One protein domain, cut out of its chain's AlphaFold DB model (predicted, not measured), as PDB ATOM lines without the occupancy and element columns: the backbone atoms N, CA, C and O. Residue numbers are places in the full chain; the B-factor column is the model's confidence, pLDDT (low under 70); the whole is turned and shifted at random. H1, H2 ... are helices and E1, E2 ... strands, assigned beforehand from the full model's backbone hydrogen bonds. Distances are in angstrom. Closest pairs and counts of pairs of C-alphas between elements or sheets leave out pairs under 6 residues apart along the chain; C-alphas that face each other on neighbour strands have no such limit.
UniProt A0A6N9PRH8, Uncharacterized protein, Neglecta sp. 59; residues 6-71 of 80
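What this domain is: This is residues 6 to 71 of the 80 residues of an uncharacterized protein of Neglecta sp. 59 (UniProt A0A6N9PRH8). This is one twisted sheet of five strands, E1 to E5 side by side, with the two short helices H1 and H2 together at one end of it, where the chain passes from E3 to E4. The long loop of residues 20 to 32 lies beyond the opposite end, between E2 and E3, and the last short helix, H3, only grazes the sheet. The printed part has 66 residues, with the order E1 E2 E3 H1 H2 E4 E5 H3 along it; the sheet's order is E1 - E2 - E3 - E4 - E5, antiparallel throughout, and the class is mixed, helices and strands. The whole is compact, with a radius of gyration of the C-alphas of 12.2 A, and its outline is elongated, 37 by 21 by 20 A.

Where its parts are: Find C-alpha 6 at (-15.179, -10.670, -20.111); there E1 begins, residues 6 to 10, 12.8 A long. E2 is residues 13 to 19, 19.0 A. E3, the longest strand, is residues 33 to 40, 20.3 A, and ends at C-alpha 40 at (-7.035, 0.133, -10.552). Next come H1, residues 41 to 47, 10.1 A, and H2, residues 49 to 52, 5.2 A. E4 is residues 53 to 58, 13.1 A, and E5 residues 61 to 63, 5.5 A. H3, residues 68 to 71, 5.1 A, ends at C-alpha 71 at (-14.006, -8.228, -1.449).

How they stand to each other: Begin with E1, E2 and E3, a meander, each strand the antiparallel neighbour of the one before. In the hairpin of E1 and E2, N 6 and O 17 are 2.8 A apart. In the hairpin of E2 and E3, look at N 16 and O 37, 2.9 A. Between the antiparallel neighbours E3 and E4, N 38 and O 55 are 2.8 A apart. In the hairpin of E4 and E5, N 56 and O 63 are 3.0 A apart. H1 touches H2, closest at the C-alphas of Arg 44 and Ala 52, 4.8 A. H1 only grazes the sheet, with residues 41 to 44. H2 is on the sheet, over none of its strands, its height over the sheet 4.1 A, only just above the sheet's level. H3 grazes it with residues 69 to 71; its closest C-alphas to E4 are those of Ala 70 and Ile 54, 6.4 A. In H1 every O i to N i+4 pair is within hydrogen-bond range; H2 and H3 are too short for such a pair.

The domain as a whole: The two C-alphas farthest apart are those of Thr 22 and Arg 46, 37.5 A. The printed part has no cut. The link from E2 to E3, 13 residues, is long; the others are tight. The mean pLDDT of the printed part is 84.1, and residues 21 to 32 are under 70.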
ATOM      1  N   PHE A   6     -14.339 -11.789 -20.514       87.56
ATOM      2  CA  PHE A   6     -15.179 -10.670 -20.111       87.56
ATOM      3  C   PHE A   6     -14.297  -9.585 -19.518       87.56
ATOM      4  O   PHE A   6     -13.415  -9.866 -18.707       87.56
ATOM      5  N   LYS A   7     -14.527  -8.345 -19.928       91.12
ATOM      6  CA  LYS A   7     -13.850  -7.170 -19.387       91.12
ATOM      7  C   LYS A   7     -14.896  -6.127 -19.057       91.12
ATOM      8  O   LYS A   7     -15.899  -6.031 -19.760       91.12
ATOM      9  N   GLY A   8     -14.643  -5.350 -18.022       91.31
ATOM     10  CA  GLY A   8     -15.525  -4.266 -17.631       91.31
ATOM     11  C   GLY A   8     -14.926  -3.448 -16.504       91.31
ATOM     12  O   GLY A   8     -13.760  -3.621 -16.140       91.31
ATOM     13  N   THR A   9     -15.747  -2.567 -15.953       92.31
ATOM     14  CA  THR A   9     -15.371  -1.658 -14.873       92.31
ATOM     15  C   THR A   9     -16.427  -1.677 -13.778       92.31
ATOM     16  O   THR A   9     -17.621  -1.686 -14.072       92.31
ATOM     17  N   ILE A  10     -15.991  -1.659 -12.520       89.19
ATOM     18  CA  ILE A  10     -16.838  -1.492 -11.336       89.19
ATOM     19  C   ILE A  10     -16.265  -0.329 -10.532       89.19
ATOM     20  O   ILE A  10     -15.191  -0.436  -9.935       89.19
ATOM     21  N   GLY A  11     -16.973   0.802 -10.540       88.19
ATOM     22  CA  GLY A  11     -16.461   2.049  -9.974       88.19
ATOM     23  C   GLY A  11     -15.147   2.456 -10.645       88.19
ATOM     24  O   GLY A  11     -15.078   2.533 -11.869       88.19
ATOM     25  N   LYS A  12     -14.100   2.678  -9.842       89.25
ATOM     26  CA  LYS A  12     -12.742   3.014 -10.316       89.25
ATOM     27  C   LYS A  12     -11.924   1.802 -10.793       89.25
ATOM     28  O   LYS A  12     -10.852   1.969 -11.365       89.25
ATOM     29  N   TYR A  13     -12.397   0.579 -10.546       92.44
ATOM     30  CA  TYR A  13     -11.640  -0.631 -10.858       92.44
ATOM     31  C   TYR A  13     -12.016  -1.202 -12.213       92.44
ATOM     32  O   TYR A  13     -13.190  -1.315 -12.559       92.44
ATOM     33  N   SER A  14     -11.005  -1.644 -12.947       94.19
ATOM     34  CA  SER A  14     -11.154  -2.461 -14.143       94.19
ATOM     35  C   SER A  14     -11.018  -3.937 -13.791       94.19
ATOM     36  O   SER A  14     -10.260  -4.311 -12.894       94.19
ATOM     37  N   TYR A  15     -11.727  -4.799 -14.517       92.56
ATOM     38  CA  TYR A  15     -11.598  -6.241 -14.367       92.56
ATOM     39  C   TYR A  15     -11.489  -6.964 -15.707       92.56
ATOM     40  O   TYR A  15     -11.951  -6.497 -16.750       92.56
ATOM     41  N   SER A  16     -10.874  -8.142 -15.662       91.75
ATOM     42  CA  SER A  16     -10.830  -9.093 -16.765       91.75
ATOM     43  C   SER A  16     -11.023 -10.498 -16.214       91.75
ATOM     44  O   SER A  16     -10.211 -10.972 -15.423       91.75
ATOM     45  N   ALA A  17     -12.080 -11.176 -16.646       90.00
ATOM     46  CA  ALA A  17     -12.419 -12.528 -16.236       90.00
ATOM     47  C   ALA A  17     -12.407 -13.465 -17.443       90.00
ATOM     48  O   ALA A  17     -12.953 -13.142 -18.498       90.00
ATOM     49  N   LYS A  18     -11.797 -14.639 -17.291       86.06
ATOM     50  CA  LYS A  18     -11.862 -15.717 -18.273       86.06
ATOM     51  C   LYS A  18     -12.804 -16.801 -17.775       86.06
ATOM     52  O   LYS A  18     -12.449 -17.579 -16.883       86.06
ATOM     53  N   VAL A  19     -13.977 -16.850 -18.384       79.75
ATOM     54  CA  VAL A  19     -15.023 -17.830 -18.120       79.75
ATOM     55  C   VAL A  19     -14.928 -18.945 -19.161       79.75
ATOM     56  O   VAL A  19     -14.827 -18.663 -20.355       79.75
ATOM     57  N   TYR A  20     -14.925 -20.203 -18.728       71.75
ATOM     58  CA  TYR A  20     -15.050 -21.357 -19.619       71.75
ATOM     59  C   TYR A  20     -16.473 -21.909 -19.582       71.75
ATOM     60  O   TYR A  20     -17.121 -21.908 -18.535       71.75
ATOM     61  N   ASP A  21     -16.929 -22.412 -20.730       60.41
ATOM     62  CA  ASP A  21     -18.226 -23.086 -20.853       60.41
ATOM     63  C   ASP A  21     -18.254 -24.387 -20.041       60.41
ATOM     64  O   ASP A  21     -19.244 -24.688 -19.377       60.41
ATOM     65  N   THR A  22     -17.138 -25.124 -20.038       61.31
ATOM     66  CA  THR A  22     -16.972 -26.322 -19.213       61.31
ATOM     67  C   THR A  22     -16.388 -25.935 -17.854       61.31
ATOM     68  O   THR A  22     -15.278 -25.388 -17.809       61.31
ATOM     69  N   PRO A  23     -17.080 -26.223 -16.740       60.31
ATOM     70  CA  PRO A  23     -16.566 -25.931 -15.414       60.31
ATOM     71  C   PRO A  23     -15.273 -26.711 -15.148       60.31
ATOM     72  O   PRO A  23     -15.188 -27.920 -15.355       60.31
ATOM     73  N   SER A  24     -14.244 -26.005 -14.690       60.22
ATOM     74  CA  SER A  24     -12.976 -26.584 -14.258       60.22
ATOM     75  C   SER A  24     -13.029 -26.928 -12.774       60.22
ATOM     76  O   SER A  24     -13.501 -26.132 -11.965       60.22
ATOM     77  N   ARG A  25     -12.423 -28.055 -12.385       61.75
ATOM     78  CA  ARG A  25     -12.205 -28.416 -10.971       61.75
ATOM     79  C   ARG A  25     -11.446 -27.330 -10.183       61.75
ATOM     80  O   ARG A  25     -11.520 -27.301  -8.962       61.75
ATOM     81  N   PHE A  26     -10.734 -26.444 -10.883       57.88
ATOM     82  CA  PHE A  26      -9.933 -25.354 -10.323       57.88
ATOM     83  C   PHE A  26     -10.528 -23.960 -10.574       57.88
ATOM     84  O   PHE A  26      -9.783 -22.992 -10.535       57.88
ATOM     85  N   GLY A  27     -11.802 -23.831 -10.955       57.62
ATOM     86  CA  GLY A  27     -12.414 -22.519 -11.200       57.62
ATOM     87  C   GLY A  27     -13.234 -22.004 -10.014       57.62
ATOM     88  O   GLY A  27     -13.788 -22.786  -9.243       57.62
ATOM     89  N   ILE A  28     -13.357 -20.681  -9.899       64.31
ATOM     90  CA  ILE A  28     -14.287 -20.026  -8.965       64.31
ATOM     91  C   ILE A  28     -15.676 -19.952  -9.624       64.31
ATOM     92  O   ILE A  28     -15.775 -19.926 -10.854       64.31
ATOM     93  N   ASN A  29     -16.739 -19.934  -8.813       65.88
ATOM     94  CA  ASN A  29     -18.139 -19.956  -9.246       65.88
ATOM     95  C   ASN A  29     -18.477 -21.246 -10.017       65.88
ATOM     96  O   ASN A  29     -18.566 -21.266 -11.247       65.88
ATOM     97  N   HIS A  30     -18.552 -22.360  -9.280       63.09
ATOM     98  CA  HIS A  30     -18.799 -23.704  -9.819       63.09
ATOM     99  C   HIS A  30     -17.832 -24.130 -10.936       63.09
ATOM    100  O   HIS A  30     -18.191 -24.921 -11.801       63.09
ATOM    101  N   GLY A  31     -16.602 -23.607 -10.948       61.75
ATOM    102  CA  GLY A  31     -15.602 -23.949 -11.959       61.75
ATOM    103  C   GLY A  31     -15.621 -23.089 -13.223       61.75
ATOM    104  O   GLY A  31     -14.783 -23.297 -14.102       61.75
ATOM    105  N   ARG A  32     -16.542 -22.125 -13.344       69.81
ATOM    106  CA  ARG A  32     -16.743 -21.365 -14.588       69.81
ATOM    107  C   ARG A  32     -15.678 -20.298 -14.791       69.81
ATOM    108  O   ARG A  32     -15.248 -20.098 -15.920       69.81
ATOM    109  N   VAL A  33     -15.193 -19.651 -13.729       79.12
ATOM    110  CA  VAL A  33     -14.152 -18.616 -13.823       79.12
ATOM    111  C   VAL A  33     -12.777 -19.219 -13.567       79.12
ATOM    112  O   VAL A  33     -12.452 -19.630 -12.458       79.12
ATOM    113  N   SER A  34     -11.948 -19.257 -14.606       79.62
ATOM    114  CA  SER A  34     -10.594 -19.825 -14.547       79.62
ATOM    115  C   SER A  34      -9.504 -18.796 -14.297       79.62
ATOM    116  O   SER A  34      -8.457 -19.134 -13.744       79.62
ATOM    117  N   LYS A  35      -9.746 -17.557 -14.730       88.31
ATOM    118  CA  LYS A  35      -8.869 -16.421 -14.479       88.31
ATOM    119  C   LYS A  35      -9.698 -15.202 -14.121       88.31
ATOM    120  O   LYS A  35     -10.732 -14.980 -14.746       88.31
ATOM    121  N   LEU A  36      -9.238 -14.412 -13.166       90.81
ATOM    122  CA  LEU A  36      -9.842 -13.141 -12.796       90.81
ATOM    123  C   LEU A  36      -8.745 -12.185 -12.352       90.81
ATOM    124  O   LEU A  36      -8.016 -12.490 -11.420       90.81
ATOM    125  N   ALA A  37      -8.683 -11.018 -12.976       93.12
ATOM    126  CA  ALA A  37      -7.868  -9.910 -12.512       93.12
ATOM    127  C   ALA A  37      -8.762  -8.697 -12.258       93.12
ATOM    128  O   ALA A  37      -9.600  -8.375 -13.101       93.12
ATOM    129  N   ILE A  38      -8.563  -8.028 -11.125       93.44
ATOM    130  CA  ILE A  38      -9.192  -6.755 -10.768       93.44
ATOM    131  C   ILE A  38      -8.071  -5.789 -10.402       93.44
ATOM    132  O   ILE A  38      -7.209  -6.109  -9.577       93.44
ATOM    133  N   TYR A  39      -8.067  -4.623 -11.031       94.00
ATOM    134  CA  TYR A  39      -6.991  -3.654 -10.904       94.00
ATOM    135  C   TYR A  39      -7.502  -2.226 -11.049       94.00
ATOM    136  O   TYR A  39      -8.489  -1.958 -11.731       94.00
ATOM    137  N   ASP A  40      -6.813  -1.302 -10.395       93.44
ATOM    138  CA  ASP A  40      -7.035   0.133 -10.552       93.44
ATOM    139  C   ASP A  40      -6.253   0.635 -11.777       93.44
ATOM    140  O   ASP A  40      -5.023   0.582 -11.807       93.44
ATOM    141  N   GLU A  41      -6.955   1.068 -12.823       90.50
ATOM    142  CA  GLU A  41      -6.316   1.471 -14.084       90.50
ATOM    143  C   GLU A  41      -5.492   2.760 -13.925       90.50
ATOM    144  O   GLU A  41      -4.406   2.871 -14.503       90.50
ATOM    145  N   ASP A  42      -5.943   3.700 -13.092       90.88
ATOM    146  CA  ASP A  42      -5.217   4.944 -12.831       90.88
ATOM    147  C   ASP A  42      -3.939   4.665 -12.042       90.88
ATOM    148  O   ASP A  42      -2.861   5.175 -12.370       90.88
ATOM    149  N   LYS A  43      -4.027   3.801 -11.027       91.50
ATOM    150  CA  LYS A  43      -2.857   3.370 -10.259       91.50
ATOM    151  C   LYS A  43      -1.881   2.585 -11.127       91.50
ATOM    152  O   LYS A  43      -0.676   2.815 -11.047       91.50
ATOM    153  N   ARG A  44      -2.387   1.728 -12.019       91.00
ATOM    154  CA  ARG A  44      -1.560   0.932 -12.937       91.00
ATOM    155  C   ARG A  44      -0.701   1.821 -13.825       91.00
ATOM    156  O   ARG A  44       0.460   1.501 -14.061       91.00
ATOM    157  N   ARG A  45      -1.263   2.928 -14.317       90.38
ATOM    158  CA  ARG A  45      -0.554   3.884 -15.180       90.38
ATOM    159  C   ARG A  45       0.551   4.644 -14.456       90.38
ATOM    160  O   ARG A  45       1.533   5.001 -15.097       90.38
ATOM    161  N   ARG A  46       0.395   4.893 -13.152       93.88
ATOM    162  CA  ARG A  46       1.352   5.672 -12.350       93.88
ATOM    163  C   ARG A  46       2.420   4.817 -11.674       93.88
ATOM    164  O   ARG A  46       3.583   5.195 -11.666       93.88
ATOM    165  N   GLU A  47       2.017   3.690 -11.098       93.31
ATOM    166  CA  GLU A  47       2.841   2.881 -10.187       93.31
ATOM    167  C   GLU A  47       3.128   1.473 -10.736       93.31
ATOM    168  O   GLU A  47       3.904   0.721 -10.153       93.31
ATOM    169  N   GLY A  48       2.520   1.100 -11.864       92.00
ATOM    170  CA  GLY A  48       2.678  -0.215 -12.480       92.00
ATOM    171  C   GLY A  48       1.662  -1.259 -12.003       92.00
ATOM    172  O   GLY A  48       0.779  -1.005 -11.183       92.00
ATOM    173  N   TRP A  49       1.760  -2.464 -12.573       88.00
ATOM    174  CA  TRP A  49       0.784  -3.544 -12.368       88.00
ATOM    175  C   TRP A  49       0.723  -4.040 -10.922       88.00
ATOM    176  O   TRP A  49      -0.365  -4.240 -10.389       88.00
ATOM    177  N   GLU A  50       1.877  -4.207 -10.282       86.00
ATOM    178  CA  GLU A  50       1.984  -4.781  -8.936       86.00
ATOM    179  C   GLU A  50       1.260  -3.932  -7.887       86.00
ATOM    180  O   GLU A  50       0.571  -4.466  -7.022       86.00
ATOM    181  N   ALA A  51       1.353  -2.605  -8.002       87.19
ATOM    182  CA  ALA A  51       0.703  -1.677  -7.083       87.19
ATOM    183  C   ALA A  51      -0.812  -1.554  -7.322       87.19
ATOM    184  O   ALA A  51      -1.560  -1.208  -6.401       87.19
ATOM    185  N   ALA A  52      -1.260  -1.809  -8.551       92.31
ATOM    186  CA  ALA A  52      -2.637  -1.634  -8.995       92.31
ATOM    187  C   ALA A  52      -3.501  -2.892  -8.888       92.31
ATOM    188  O   ALA A  52      -4.723  -2.789  -8.780       92.31
ATOM    189  N   CYS A  53      -2.883  -4.069  -8.962       92.06
ATOM    190  CA  CYS A  53      -3.565  -5.350  -8.944       92.06
ATOM    191  C   CYS A  53      -4.054  -5.683  -7.530       92.06
ATOM    192  O   CYS A  53      -3.279  -6.087  -6.664       92.06
ATOM    193  N   ILE A  54      -5.361  -5.554  -7.305       92.00
ATOM    194  CA  ILE A  54      -5.978  -5.817  -5.997       92.00
ATOM    195  C   ILE A  54      -6.459  -7.262  -5.853       92.00
ATOM    196  O   ILE A  54      -6.542  -7.785  -4.741       92.00
ATOM    197  N   VAL A  55      -6.777  -7.913  -6.974       92.94
ATOM    198  CA  VAL A  55      -7.183  -9.317  -7.026       92.94
ATOM    199  C   VAL A  55      -6.615  -9.946  -8.283       92.94
ATOM    200  O   VAL A  55      -6.805  -9.420  -9.377       92.94
ATOM    201  N   ASN A  56      -5.969 -11.098  -8.129       92.81
ATOM    202  CA  ASN A  56      -5.555 -11.926  -9.246       92.81
ATOM    203  C   ASN A  56      -5.748 -13.402  -8.914       92.81
ATOM    204  O   ASN A  56      -5.311 -13.901  -7.873       92.81
ATOM    205  N   TYR A  57      -6.411 -14.081  -9.830       89.19
ATOM    206  CA  TYR A  57      -6.683 -15.496  -9.786       89.19
ATOM    207  C   TYR A  57      -6.345 -16.094 -11.146       89.19
ATOM    208  O   TYR A  57      -6.924 -15.685 -12.151       89.19
ATOM    209  N   ASP A  58      -5.464 -17.086 -11.188       86.56
ATOM    210  CA  ASP A  58      -5.178 -17.893 -12.376       86.56
ATOM    211  C   ASP A  58      -5.122 -19.365 -11.965       86.56
ATOM    212  O   ASP A  58      -4.066 -19.903 -11.645       86.56
ATOM    213  N   ARG A  59      -6.293 -20.022 -11.940       81.44
ATOM    214  CA  ARG A  59      -6.452 -21.416 -11.463       81.44
ATOM    215  C   ARG A  59      -5.875 -21.631 -10.050       81.44
ATOM    216  O   ARG A  59      -5.434 -22.723  -9.702       81.44
ATOM    217  N   GLY A  60      -5.882 -20.569  -9.251       81.31
ATOM    218  CA  GLY A  60      -5.219 -20.447  -7.961       81.31
ATOM    219  C   GLY A  60      -5.143 -18.974  -7.568       81.31
ATOM    220  O   GLY A  60      -5.213 -18.096  -8.424       81.31
ATOM    221  N   TRP A  61      -5.066 -18.686  -6.270       86.31
ATOM    222  CA  TRP A  61      -4.961 -17.308  -5.786       86.31
ATOM    223  C   TRP A  61      -3.519 -16.814  -5.878       86.31
ATOM    224  O   TRP A  61      -2.707 -17.197  -5.040       86.31
ATOM    225  N   ASP A  62      -3.244 -15.918  -6.824       89.31
ATOM    226  CA  ASP A  62      -1.973 -15.187  -6.880       89.31
ATOM    227  C   ASP A  62      -2.021 -13.972  -5.944       89.31
ATOM    228  O   ASP A  62      -1.125 -13.743  -5.135       89.31
ATOM    229  N   VAL A  63      -3.123 -13.212  -6.009       90.50
ATOM    230  CA  VAL A  63      -3.387 -12.058  -5.144       90.50
ATOM    231  C   VAL A  63      -4.799 -12.178  -4.586       90.50
ATOM    232  O   VAL A  63      -5.789 -12.062  -5.311       90.50
ATOM    233  N   ARG A  64      -4.899 -12.421  -3.275       89.19
ATOM    234  CA  ARG A  64      -6.185 -12.478  -2.567       89.19
ATOM    235  C   ARG A  64      -6.692 -11.071  -2.244       89.19
ATOM    236  O   ARG A  64      -5.883 -10.237  -1.837       89.19
ATOM    237  N   PRO A  65      -8.014 -10.826  -2.314       88.56
ATOM    238  CA  PRO A  65      -8.594  -9.568  -1.852       88.56
ATOM    239  C   PRO A  65      -8.331  -9.391  -0.351       88.56
ATOM    240  O   PRO A  65      -8.800 -10.181   0.476       88.56
ATOM    241  N   LYS A  66      -7.573  -8.353   0.005       85.31
ATOM    242  CA  LYS A  66      -7.250  -8.030   1.402       85.31
ATOM    243  C   LYS A  66      -8.310  -7.114   2.008       85.31
ATOM    244  O   LYS A  66      -8.871  -7.429   3.061       85.31
ATOM    245  N   ASP A  67      -8.650  -6.055   1.281       87.62
ATOM    246  CA  ASP A  67      -9.514  -4.981   1.762       87.62
ATOM    247  C   ASP A  67     -10.999  -5.268   1.534       87.62
ATOM    248  O   ASP A  67     -11.384  -6.072   0.680       87.62
ATOM    249  N   LYS A  68     -11.851  -4.584   2.306       88.12
ATOM    250  CA  LYS A  68     -13.311  -4.699   2.181       88.12
ATOM    251  C   LYS A  68     -13.782  -4.315   0.775       88.12
ATOM    252  O   LYS A  68     -14.531  -5.071   0.172       88.12
ATOM    253  N   GLU A  69     -13.246  -3.225   0.225       87.75
ATOM    254  CA  GLU A  69     -13.553  -2.758  -1.134       87.75
ATOM    255  C   GLU A  69     -13.244  -3.841  -2.184       87.75
ATOM    256  O   GLU A  69     -14.097  -4.184  -2.997       87.75
ATOM    257  N   ALA A  70     -12.071  -4.480  -2.106       86.69
ATOM    258  CA  ALA A  70     -11.692  -5.558  -3.020       86.69
ATOM    259  C   ALA A  70     -12.610  -6.790  -2.905       86.69
ATOM    260  O   ALA A  70     -12.929  -7.425  -3.911       86.69
ATOM    261  N   LYS A  71     -13.054  -7.129  -1.686       89.06
ATOM    262  CA  LYS A  71     -14.006  -8.228  -1.449       89.06
ATOM    263  C   LYS A  71     -15.392  -7.905  -2.002       89.06
ATOM    264  O   LYS A  71     -16.020  -8.791  -2.575       89.06
TER     265      LYS A  71